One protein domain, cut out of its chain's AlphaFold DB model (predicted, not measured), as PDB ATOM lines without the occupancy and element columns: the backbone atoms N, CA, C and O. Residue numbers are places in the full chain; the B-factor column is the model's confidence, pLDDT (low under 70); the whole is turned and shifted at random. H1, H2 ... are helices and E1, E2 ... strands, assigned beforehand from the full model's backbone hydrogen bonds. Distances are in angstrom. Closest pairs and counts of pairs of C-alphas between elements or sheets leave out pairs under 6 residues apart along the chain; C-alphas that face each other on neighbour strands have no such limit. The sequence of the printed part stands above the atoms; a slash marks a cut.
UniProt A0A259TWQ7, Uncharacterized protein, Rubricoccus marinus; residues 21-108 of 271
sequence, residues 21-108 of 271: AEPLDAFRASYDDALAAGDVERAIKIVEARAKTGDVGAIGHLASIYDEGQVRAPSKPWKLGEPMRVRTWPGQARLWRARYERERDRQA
ATOM      1  N   ALA A  21     192.250 134.483  95.103       60.19
ATOM      2  CA  ALA A  21     191.544 135.673  95.522       60.19
ATOM      3  C   ALA A  21     191.683 135.752  97.042       60.19
ATOM      4  O   ALA A  21     191.567 134.735  97.732       60.19
ATOM      5  N   GLU A  22     191.992 136.943  97.547       65.88
ATOM      6  CA  GLU A  22     191.979 137.188  98.981       65.88
ATOM      7  C   GLU A  22     190.680 136.599  99.568       65.88
ATOM      8  O   GLU A  22     189.615 136.782  98.951       65.88
ATOM      9  N   PRO A  23     190.733 135.871 100.700       72.69
ATOM     10  CA  PRO A  23     189.531 135.351 101.337       72.69
ATOM     11  C   PRO A  23     188.472 136.450 101.449       72.69
ATOM     12  O   PRO A  23     188.803 137.601 101.746       72.69
ATOM     13  N   LEU A  24     187.208 136.120 101.166       71.62
ATOM     14  CA  LEU A  24     186.114 137.100 101.124       71.62
ATOM     15  C   LEU A  24     186.049 137.949 102.407       71.62
ATOM     16  O   LEU A  24     185.766 139.145 102.342       71.62
ATOM     17  N   ASP A  25     186.391 137.345 103.540       65.62
ATOM     18  CA  ASP A  25     186.385 137.971 104.860       65.62
ATOM     19  C   ASP A  25     187.478 139.034 105.003       65.62
ATOM     20  O   ASP A  25     187.204 140.142 105.457       65.62
ATOM     21  N   ALA A  26     188.700 138.744 104.546       74.06
ATOM     22  CA  ALA A  26     189.813 139.694 104.586       74.06
ATOM     23  C   ALA A  26     189.570 140.889 103.644       74.06
ATOM     24  O   ALA A  26     189.790 142.047 104.017       74.06
ATOM     25  N   PHE A  27     188.981 140.617 102.474       83.00
ATOM     26  CA  PHE A  27     188.501 141.655 101.565       83.00
ATOM     27  C   PHE A  27     187.444 142.558 102.226       83.00
ATOM     28  O   PHE A  27     187.547 143.784 102.148       83.00
ATOM     29  N   ARG A  28     186.434 141.975 102.884       77.75
ATOM     30  CA  ARG A  28     185.349 142.743 103.519       77.75
ATOM     31  C   ARG A  28     185.824 143.532 104.722       77.75
ATOM     32  O   ARG A  28     185.455 144.694 104.824       77.75
ATOM     33  N   ALA A  29     186.673 142.948 105.565       77.12
ATOM     34  CA  ALA A  29     187.295 143.658 106.677       77.12
ATOM     35  C   ALA A  29     188.053 144.896 106.174       77.12
ATOM     36  O   ALA A  29     187.804 146.004 106.637       77.12
ATOM     37  N   SER A  30     188.884 144.737 105.137       84.38
ATOM     38  CA  SER A  30     189.633 145.850 104.544       84.38
ATOM     39  C   SER A  30     188.727 146.934 103.944       84.38
ATOM     40  O   SER A  30     189.011 148.127 104.078       84.38
ATOM     41  N   TYR A  31     187.657 146.532 103.253       87.62
ATOM     42  CA  TYR A  31     186.677 147.449 102.670       87.62
ATOM     43  C   TYR A  31     185.921 148.234 103.749       87.62
ATOM     44  O   TYR A  31     185.825 149.460 103.666       87.62
ATOM     45  N   ASP A  32     185.425 147.545 104.774       81.62
ATOM     46  CA  ASP A  32     184.666 148.153 105.862       81.62
ATOM     47  C   ASP A  32     185.543 149.064 106.730       81.62
ATOM     48  O   ASP A  32     185.099 150.154 107.084       81.62
ATOM     49  N   ASP A  33     186.799 148.689 106.991       83.25
ATOM     50  CA  ASP A  33     187.768 149.538 107.695       83.25
ATOM     51  C   ASP A  33     188.030 150.845 106.933       83.25
ATOM     52  O   ASP A  33     188.087 151.923 107.530       83.25
ATOM     53  N   ALA A  34     188.148 150.778 105.601       88.25
ATOM     54  CA  ALA A  34     188.300 151.972 104.775       88.25
ATOM     55  C   ALA A  34     187.056 152.872 104.856       88.25
ATOM     56  O   ALA A  34     187.184 154.088 105.006       88.25
ATOM     57  N   LEU A  35     185.854 152.288 104.823       87.00
ATOM     58  CA  LEU A  35     184.613 153.044 104.986       87.00
ATOM     59  C   LEU A  35     184.471 153.657 106.385       87.00
ATOM     60  O   LEU A  35     184.045 154.805 106.494       87.00
ATOM     61  N   ALA A  36     184.832 152.928 107.442       82.38
ATOM     62  CA  ALA A  36     184.790 153.413 108.823       82.38
ATOM     63  C   ALA A  36     185.762 154.582 109.049       82.38
ATOM     64  O   ALA A  36     185.452 155.513 109.792       82.38
ATOM     65  N   ALA A  37     186.903 154.578 108.354       85.25
ATOM     66  CA  ALA A  37     187.850 155.689 108.327       85.25
ATOM     67  C   ALA A  37     187.398 156.876 107.446       85.25
ATOM     68  O   ALA A  37     188.091 157.892 107.391       85.25
ATOM     69  N   GLY A  38     186.269 156.761 106.735       86.44
ATOM     70  CA  GLY A  38     185.803 157.760 105.770       86.44
ATOM     71  C   GLY A  38     186.621 157.811 104.470       86.44
ATOM     72  O   GLY A  38     186.455 158.734 103.672       86.44
ATOM     73  N   ASP A  39     187.495 156.831 104.230       91.94
ATOM     74  CA  ASP A  39     188.366 156.754 103.056       91.94
ATOM     75  C   ASP A  39     187.656 156.037 101.895       91.94
ATOM     76  O   ASP A  39     187.897 154.868 101.572       91.94
ATOM     77  N   VAL A  40     186.734 156.765 101.261       92.75
ATOM     78  CA  VAL A  40     185.932 156.278 100.128       92.75
ATOM     79  C   VAL A  40     186.811 155.845  98.951       92.75
ATOM     80  O   VAL A  40     186.510 154.852  98.291       92.75
ATOM     81  N   GLU A  41     187.903 156.561  98.675       93.56
ATOM     82  CA  GLU A  41     188.785 156.235  97.551       93.56
ATOM     83  C   GLU A  41     189.479 154.889  97.773       93.56
ATOM     84  O   GLU A  41     189.516 154.050  96.866       93.56
ATOM     85  N   ARG A  42     189.988 154.647  98.985       94.31
ATOM     86  CA  ARG A  42     190.557 153.350  99.351       94.31
ATOM     87  C   ARG A  42     189.511 152.243  99.314       94.31
ATOM     88  O   ARG A  42     189.807 151.183  98.764       94.31
ATOM     89  N   ALA A  43     188.304 152.483  99.830       93.19
ATOM     90  CA  ALA A  43     187.221 151.503  99.794       93.19
ATOM     91  C   ALA A  43     186.910 151.070  98.349       93.19
ATOM     92  O   ALA A  43     186.891 149.877  98.049       93.19
ATOM     93  N   ILE A  44     186.776 152.020  97.417       94.38
ATOM     94  CA  ILE A  44     186.542 151.709  95.998       94.38
ATOM     95  C   ILE A  44     187.718 150.939  95.393       94.38
ATOM     96  O   ILE A  44     187.489 149.938  94.721       94.38
ATOM     97  N   LYS A  45     188.971 151.340  95.660       94.38
ATOM     98  CA  LYS A  45     190.160 150.630  95.147       94.38
ATOM     99  C   LYS A  45     190.213 149.168  95.594       94.38
ATOM    100  O   LYS A  45     190.653 148.319  94.819       94.38
ATOM    101  N   ILE A  46     189.760 148.869  96.812       93.38
ATOM    102  CA  ILE A  46     189.668 147.499  97.335       93.38
ATOM    103  C   ILE A  46     188.656 146.684  96.516       93.38
ATOM    104  O   ILE A  46     188.987 145.599  96.031       93.38
ATOM    105  N   VAL A  47     187.455 147.224  96.267       93.94
ATOM    106  CA  VAL A  47     186.447 146.543  95.432       93.94
ATOM    107  C   VAL A  47     186.907 146.421  93.977       93.94
ATOM    108  O   VAL A  47     186.757 145.361  93.376       93.94
ATOM    109  N   GLU A  48     187.540 147.449  93.411       94.56
ATOM    110  CA  GLU A  48     188.130 147.402  92.068       94.56
ATOM    111  C   GLU A  48     189.206 146.324  91.934       94.56
ATOM    112  O   GLU A  48     189.262 145.643  90.908       94.56
ATOM    113  N   ALA A  49     190.065 146.155  92.943       93.06
ATOM    114  CA  ALA A  49     191.096 145.124  92.944       93.06
ATOM    115  C   ALA A  49     190.481 143.721  92.878       93.06
ATOM    116  O   ALA A  49     190.911 142.907  92.061       93.06
ATOM    117  N   ARG A  50     189.424 143.469  93.656       92.50
ATOM    118  CA  ARG A  50     188.689 142.200  93.624       92.50
ATOM    119  C   ARG A  50     187.890 142.021  92.331       92.50
ATOM    120  O   ARG A  50     187.944 140.975  91.699       92.50
ATOM    121  N   ALA A  51     187.241 143.065  91.830       93.75
ATOM    122  CA  ALA A  51     186.533 143.008  90.555       93.75
ATOM    123  C   ALA A  51     187.469 142.720  89.362       93.75
ATOM    124  O   ALA A  51     187.037 142.181  88.339       93.75
ATOM    125  N   LYS A  52     188.763 143.062  89.446       93.38
ATOM    126  CA  LYS A  52     189.769 142.693  88.430       93.38
ATOM    127  C   LYS A  52     190.064 141.191  88.392       93.38
ATOM    128  O   LYS A  52     190.501 140.727  87.345       93.38
ATOM    129  N   THR A  53     189.787 140.438  89.458       90.75
ATOM    130  CA  THR A  53     189.970 138.974  89.479       90.75
ATOM    131  C   THR A  53     188.784 138.207  88.888       90.75
ATOM    132  O   THR A  53     188.848 136.987  88.791       90.75
ATOM    133  N   GLY A  54     187.719 138.900  88.469       90.88
ATOM    134  CA  GLY A  54     186.510 138.271  87.926       90.88
ATOM    135  C   GLY A  54     185.463 137.914  88.982       90.88
ATOM    136  O   GLY A  54     184.478 137.271  88.645       90.88
ATOM    137  N   ASP A  55     185.638 138.337  90.235       92.25
ATOM    138  CA  ASP A  55     184.638 138.137  91.286       92.25
ATOM    139  C   ASP A  55     183.321 138.849  90.919       92.25
ATOM    140  O   ASP A  55     183.256 140.083  90.837       92.25
ATOM    141  N   VAL A  56     182.273 138.061  90.655       94.00
ATOM    142  CA  VAL A  56     180.965 138.556  90.196       94.00
ATOM    143  C   VAL A  56     180.325 139.465  91.240       94.00
ATOM    144  O   VAL A  56     179.744 140.491  90.875       94.00
ATOM    145  N   GLY A  57     180.484 139.138  92.522       91.12
ATOM    146  CA  GLY A  57     179.973 139.941  93.625       91.12
ATOM    147  C   GLY A  57     180.616 141.321  93.681       91.12
ATOM    148  O   GLY A  57     179.908 142.320  93.752       91.12
ATOM    149  N   ALA A  58     181.940 141.406  93.551       93.56
ATOM    150  CA  ALA A  58     182.669 142.671  93.531       93.56
ATOM    151  C   ALA A  58     182.339 143.521  92.292       93.56
ATOM    152  O   ALA A  58     182.202 144.741  92.395       93.56
ATOM    153  N   ILE A  59     182.176 142.897  91.119       95.88
ATOM    154  CA  ILE A  59     181.761 143.605  89.896       95.88
ATOM    155  C   ILE A  59     180.336 144.159  90.058       95.88
ATOM    156  O   ILE A  59     180.094 145.317  89.713       95.88
ATOM    157  N   GLY A  60     179.408 143.360  90.598       93.38
ATOM    158  CA  GLY A  60     178.037 143.789  90.889       93.38
ATOM    159  C   GLY A  60     177.984 144.906  91.935       93.38
ATOM    160  O   GLY A  60     177.276 145.895  91.749       93.38
ATOM    161  N   HIS A  61     178.805 144.803  92.981       92.56
ATOM    162  CA  HIS A  61     178.932 145.819  94.027       92.56
ATOM    163  C   HIS A  61     179.433 147.154  93.462       92.56
ATOM    164  O   HIS A  61     178.858 148.195  93.761       92.56
ATOM    165  N   LEU A  62     180.433 147.152  92.569       94.25
ATOM    166  CA  LEU A  62     180.857 148.376  91.869       94.25
ATOM    167  C   LEU A  62     179.756 148.961  90.987       94.25
ATOM    168  O   LEU A  62     179.610 150.180  90.938       94.25
ATOM    169  N   ALA A  63     178.986 148.118  90.293       93.75
ATOM    170  CA  ALA A  63     177.871 148.592  89.481       93.75
ATOM    171  C   ALA A  63     176.848 149.360  90.335       93.75
ATOM    172  O   ALA A  63     176.482 150.468  89.954       93.75
ATOM    173  N   SER A  64     176.473 148.827  91.506       92.19
ATOM    174  CA  SER A  64     175.588 149.504  92.470       92.19
ATOM    175  C   SER A  64     176.209 150.793  93.020       92.19
ATOM    176  O   SER A  64     175.560 151.834  92.974       92.19
ATOM    177  N   ILE A  65     177.486 150.781  93.429       93.75
ATOM    178  CA  ILE A  65     178.181 151.992  93.907       93.75
ATOM    179  C   ILE A  65     178.110 153.126  92.876       93.75
ATOM    180  O   ILE A  65     177.836 154.277  93.223       93.75
ATOM    181  N   TYR A  66     178.392 152.825  91.605       94.69
ATOM    182  CA  TYR A  66     178.401 153.845  90.558       94.69
ATOM    183  C   TYR A  66     177.004 154.271  90.109       94.69
ATOM    184  O   TYR A  66     176.869 155.386  89.605       94.69
ATOM    185  N   ASP A  67     175.997 153.414  90.264       92.75
ATOM    186  CA  ASP A  67     174.600 153.751  89.987       92.75
ATOM    187  C   ASP A  67     174.031 154.682  91.065       92.75
ATOM    188  O   ASP A  67     173.490 155.743  90.760       92.75
ATOM    189  N   GLU A  68     174.263 154.353  92.338       91.81
ATOM    190  CA  GLU A  68     173.806 155.155  93.475       91.81
ATOM    191  C   GLU A  68     174.623 156.442  93.672       91.81
ATOM    192  O   GLU A  68     174.142 157.408  94.270       91.81
ATOM    193  N   GLY A  69     175.880 156.463  93.217       93.00
ATOM    194  CA  GLY A  69     176.795 157.593  93.396       93.00
ATOM    195  C   GLY A  69     177.219 157.825  94.850       93.00
ATOM    196  O   GLY A  69     177.686 158.912  95.202       93.00
ATOM    197  N   GLN A  70     177.059 156.820  95.707       92.75
ATOM    198  CA  GLN A  70     177.381 156.886  97.127       92.75
ATOM    199  C   GLN A  70     177.732 155.503  97.682       92.75
ATOM    200  O   GLN A  70     177.328 154.475  97.151       92.75
ATOM    201  N   VAL A  71     178.458 155.499  98.794       90.69
ATOM    202  CA  VAL A  71     178.667 154.339  99.667       90.69
ATOM    203  C   VAL A  71     178.252 154.714 101.079       90.69
ATOM    204  O   VAL A  71     178.216 155.889 101.436       90.69
ATOM    205  N   ARG A  72     177.937 153.729 101.914       85.06
ATOM    206  CA  ARG A  72     177.601 153.961 103.321       85.06
ATOM    207  C   ARG A  72     178.513 153.115 104.178       85.06
ATOM    208  O   ARG A  72     178.620 151.915 103.943       85.06
ATOM    209  N   ALA A  73     179.141 153.736 105.171       78.69
ATOM    210  CA  ALA A  73     179.872 152.983 106.172       78.69
ATOM    211  C   ALA A  73     178.892 152.109 106.966       78.69
ATOM    212  O   ALA A  73     177.775 152.557 107.260       78.69
ATOM    213  N   PRO A  74     179.266 150.880 107.338       65.06
ATOM    214  CA  PRO A  74     178.523 150.162 108.360       65.06
ATOM    215  C   PRO A  74     178.602 150.968 109.668       65.06
ATOM    216  O   PRO A  74     179.691 151.247 110.153       65.06
ATOM    217  N   SER A  75     177.460 151.395 110.225       57.31
ATOM    218  CA  SER A  75     177.430 152.086 111.534       57.31
ATOM    219  C   SER A  75     177.036 151.145 112.676       57.31
ATOM    220  O   SER A  75     177.514 151.286 113.796       57.31
ATOM    221  N   LYS A  76     176.158 150.181 112.375       56.22
ATOM    222  CA  LYS A  76     175.757 149.011 113.173       56.22
ATOM    223  C   LYS A  76     175.374 147.897 112.182       56.22
ATOM    224  O   LYS A  76     175.050 148.241 111.041       56.22
ATOM    225  N   PRO A  77     175.286 146.613 112.577       49.66
ATOM    226  CA  PRO A  77     174.910 145.529 111.653       49.66
ATOM    227  C   PRO A  77     173.557 145.746 110.942       49.66
ATOM    228  O   PRO A  77     173.313 145.194 109.876       49.66
ATOM    229  N   TRP A  78     172.694 146.594 111.510       51.94
ATOM    230  CA  TRP A  78     171.348 146.922 111.028       51.94
ATOM    231  C   TRP A  78     171.145 148.410 110.693       51.94
ATOM    232  O   TRP A  78     170.020 148.830 110.422       51.94
ATOM    233  N   LYS A  79     172.196 149.243 110.743       57.66
ATOM    234  CA  LYS A  79     172.098 150.673 110.410       57.66
ATOM    235  C   LYS A  79     173.252 151.090 109.511       57.66
ATOM    236  O   LYS A  79     174.417 151.068 109.910       57.66
ATOM    237  N   LEU A  80     172.905 151.532 108.310       66.25
ATOM    238  CA  LEU A  80     173.856 152.171 107.417       66.25
ATOM    239  C   LEU A  80     174.179 153.576 107.934       66.25
ATOM    240  O   LEU A  80     173.293 154.295 108.404       66.25
ATOM    241  N   GLY A  81     175.452 153.941 107.855       71.19
ATOM    242  CA  GLY A  81     175.932 155.282 108.139       71.19
ATOM    243  C   GLY A  81     175.434 156.309 107.124       71.19
ATOM    244  O   GLY A  81     174.656 156.015 106.201       71.19
ATOM    245  N   GLU A  82     175.894 157.542 107.312       82.06
ATOM    246  CA  GLU A  82     175.622 158.614 106.362       82.06
ATOM    247  C   GLU A  82     176.180 158.265 104.972       82.06
ATOM    248  O   GLU A  82     177.226 157.615 104.862       82.06
ATOM    249  N   PRO A  83     175.467 158.644 103.898       88.06
ATOM    250  CA  PRO A  83     175.946 158.410 102.549       88.06
ATOM    251  C   PRO A  83     177.179 159.269 102.269       88.06
ATOM    252  O   PRO A  83     177.135 160.497 102.329       88.06
ATOM    253  N   MET A  84     178.272 158.613 101.906       91.31
ATOM    254  CA  MET A  84     179.502 159.240 101.450       91.31
ATOM    255  C   MET A  84     179.519 159.223  99.925       91.31
ATOM    256  O   MET A  84     179.385 158.170  99.299       91.31
ATOM    257  N   ARG A  85     179.650 160.401  99.314       92.75
ATOM    258  CA  ARG A  85     179.561 160.541  97.858       92.75
ATOM    259  C   ARG A  85     180.732 159.872  97.156       92.75
ATOM    260  O   ARG A  85     181.885 160.032  97.548       92.75
ATOM    261  N   VAL A  86     180.416 159.216  96.051       93.00
ATOM    262  CA  VAL A  86     181.385 158.648  95.123       93.00
ATOM    263  C   VAL A  86     181.412 159.499  93.868       93.00
ATOM    264  O   VAL A  86     180.377 159.870  93.318       93.00
ATOM    265  N   ARG A  87     182.615 159.816  93.389       91.12
ATOM    266  CA  ARG A  87     182.765 160.458  92.086       91.12
ATOM    267  C   ARG A  87     182.439 159.442  90.995       91.12
ATOM    268  O   ARG A  87     183.160 158.459  90.837       91.12
ATOM    269  N   THR A  88     181.393 159.714  90.226       89.38
ATOM    270  CA  THR A  88     180.973 158.882  89.095       89.38
ATOM    271  C   THR A  88     181.114 159.652  87.785       89.38
ATOM    272  O   THR A  88     180.955 160.874  87.732       89.38
ATOM    273  N   TRP A  89     181.459 158.942  86.714       91.12
ATOM    274  CA  TRP A  89     181.479 159.488  85.359       91.12
ATOM    275  C   TRP A  89     180.194 159.115  84.610       91.12
ATOM    276  O   TRP A  89     179.646 158.031  84.843       91.12
ATOM    277  N   PRO A  90     179.719 159.951  83.666       91.62
ATOM    278  CA  PRO A  90     178.575 159.605  82.829       91.62
ATOM    279  C   PRO A  90     178.750 158.234  82.163       91.62
ATOM    280  O   PRO A  90     179.753 157.971  81.504       91.62
ATOM    281  N   GLY A  91     177.773 157.344  82.354       90.75
ATOM    282  CA  GLY A  91     177.778 155.995  81.777       90.75
ATOM    283  C   GLY A  91     178.624 154.953  82.521       90.75
ATOM    284  O   GLY A  91     178.558 153.779  82.161       90.75
ATOM    285  N   GLN A  92     179.359 155.324  83.574       92.62
ATOM    286  CA  GLN A  92     180.188 154.388  84.342       92.62
ATOM    287  C   GLN A  92     179.358 153.265  84.977       92.62
ATOM    288  O   GLN A  92     179.714 152.097  84.826       92.62
ATOM    289  N   ALA A  93     178.220 153.598  85.595       91.81
ATOM    290  CA  ALA A  93     177.280 152.618  86.148       91.81
ATOM    291  C   ALA A  93     176.847 151.586  85.097       91.81
ATOM    292  O   ALA A  93     176.959 150.381  85.308       91.81
ATOM    293  N   ARG A  94     176.463 152.056  83.902       94.00
ATOM    294  CA  ARG A  94     176.045 151.196  82.783       94.00
ATOM    295  C   ARG A  94     177.167 150.274  82.305       94.00
ATOM    296  O   ARG A  94     176.910 149.110  82.010       94.00
ATOM    297  N   LEU A  95     178.403 150.770  82.229       95.81
ATOM    298  CA  LEU A  95     179.561 149.958  81.839       95.81
ATOM    299  C   LEU A  95     179.826 148.831  82.844       95.81
ATOM    300  O   LEU A  95     180.052 147.688  82.437       95.81
ATOM    301  N   TRP A  96     179.760 149.136  84.141       95.38
ATOM    302  CA  TRP A  96     179.928 148.143  85.200       95.38
ATOM    303  C   TRP A  96     178.770 147.154  85.259       95.38
ATOM    304  O   TRP A  96     179.018 145.954  85.356       95.38
ATOM    305  N   ARG A  97     177.531 147.620  85.088       95.12
ATOM    306  CA  ARG A  97     176.351 146.755  85.004       95.12
ATOM    307  C   ARG A  97     176.448 145.774  83.836       95.12
ATOM    308  O   ARG A  97     176.307 144.572  84.034       95.12
ATOM    309  N   ALA A  98     176.806 146.257  82.647       96.50
ATOM    310  CA  ALA A  98     176.989 145.398  81.481       96.50
ATOM    311  C   ALA A  98     178.138 144.391  81.674       96.50
ATOM    312  O   ALA A  98     178.092 143.277  81.153       96.50
ATOM    313  N   ARG A  99     179.198 144.771  82.402       96.94
ATOM    314  CA  ARG A  99     180.278 143.845  82.771       96.94
ATOM    315  C   ARG A  99     179.787 142.777  83.750       96.94
ATOM    316  O   ARG A  99     180.095 141.611  83.526       96.94
ATOM    317  N   TYR A 100     179.041 143.167  84.783       97.19
ATOM    318  CA  TYR A 100     178.435 142.254  85.752       97.19
ATOM    319  C   TYR A 100     177.563 141.213  85.053       97.19
ATOM    320  O   TYR A 100     177.799 140.024  85.227       97.19
ATOM    321  N   GLU A 101     176.631 141.638  84.199       96.19
ATOM    322  CA  GLU A 101     175.708 140.733  83.503       96.19
ATOM    323  C   GLU A 101     176.453 139.709  82.642       96.19
ATOM    324  O   GLU A 101     176.195 138.510  82.743       96.19
ATOM    325  N   ARG A 102     177.440 140.158  81.851       97.50
ATOM    326  CA  ARG A 102     178.261 139.249  81.035       97.50
ATOM    327  C   ARG A 102     179.030 138.245  81.886       97.50
ATOM    328  O   ARG A 102     179.089 137.072  81.529       97.50
ATOM    329  N   GLU A 103     179.645 138.706  82.969       97.50
ATOM    330  CA  GLU A 103     180.507 137.864  83.795       97.50
ATOM    331  C   GLU A 103     179.700 136.867  84.627       97.50
ATOM    332  O   GLU A 103     180.008 135.675  84.620       97.50
ATOM    333  N   ARG A 104     178.608 137.328  85.242       97.44
ATOM    334  CA  ARG A 104     177.622 136.487  85.920       97.44
ATOM    335  C   ARG A 104     177.099 135.406  84.985       97.44
ATOM    336  O   ARG A 104     177.151 134.234  85.329       97.44
ATOM    337  N   ASP A 105     176.637 135.768  83.790       97.19
ATOM    338  CA  ASP A 105     176.072 134.801  82.847       97.19
ATOM    339  C   ASP A 105     177.108 133.787  82.358       97.19
ATOM    340  O   ASP A 105     176.782 132.619  82.140       97.19
ATOM    341  N   ARG A 106     178.354 134.224  82.153       97.62
ATOM    342  CA  ARG A 106     179.464 133.350  81.764       97.62
ATOM    343  C   ARG A 106     179.761 132.327  82.859       97.62
ATOM    344  O   ARG A 106     179.868 131.140  82.559       97.62
ATOM    345  N   GLN A 107     179.884 132.775  84.106       97.62
ATOM    346  CA  GLN A 107     180.225 131.919  85.242       97.62
ATOM    347  C   GLN A 107     179.049 131.032  85.682       97.62
ATOM    348  O   GLN A 107     179.235 129.840  85.914       97.62
ATOM    349  N   ALA A 108     177.818 131.547  85.670       97.00
ATOM    350  CA  ALA A 108     176.619 130.766  85.968       97.00
ATOM    351  C   ALA A 108     176.423 129.617  84.963       97.00
ATOM    352  O   ALA A 108     176.099 128.498  85.359       97.00
TER     353      ALA A 108
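This is residues 21 to 108 of the 271 residues of an uncharacterized protein of Rubricoccus marinus (UniProt A0A259TWQ7). A two-stranded hairpin, E1 and E2, packs through E1 on the end of H1, in a series of four helices, each folding back beside the helix before. The 88 printed residues run H1 H2 H3 E1 E2 H4, of mixed class with an antiparallel sheet. The whole is compact, radius of gyration of the C-alphas 12.9 A, spanning 35 by 32 by 22 A.

E1, residues 70 to 76, and E2, residues 79 to 85, form a hairpin; N 71 and O 84 are within hydrogen-bond range, 2.9 A. The closest C-alphas of E1 and H1, residues 24 to 36, are Ala 73 and Leu 35, 4.9 A. H1 touches H2, residues 40 to 51, closest C-alphas Tyr 31 and Ala 43, 5.0 A, at a shallow tilt of 17 degrees. H3, residues 56 to 68, touches H2 with residues 57 to 62 alone, closest C-alphas Ile 59 and Ala 51, 4.9 A, at 36 degrees, only just steep. H3 touches H4, residues 92 to 108, closest C-alphas Tyr 66 and Ala 93, 4.7 A. In H1 to H4 every O i to N i+4 pair is within hydrogen-bond range.

H1 begins at C-alpha 24 (186.114, 137.100, 101.124); H4, 23.9 A long, ends at C-alpha 108 (176.619, 130.766, 85.968).

The printed part has no cut and no long link. Residues 21 to 22, 25 and 74 to 80 have pLDDT under 70.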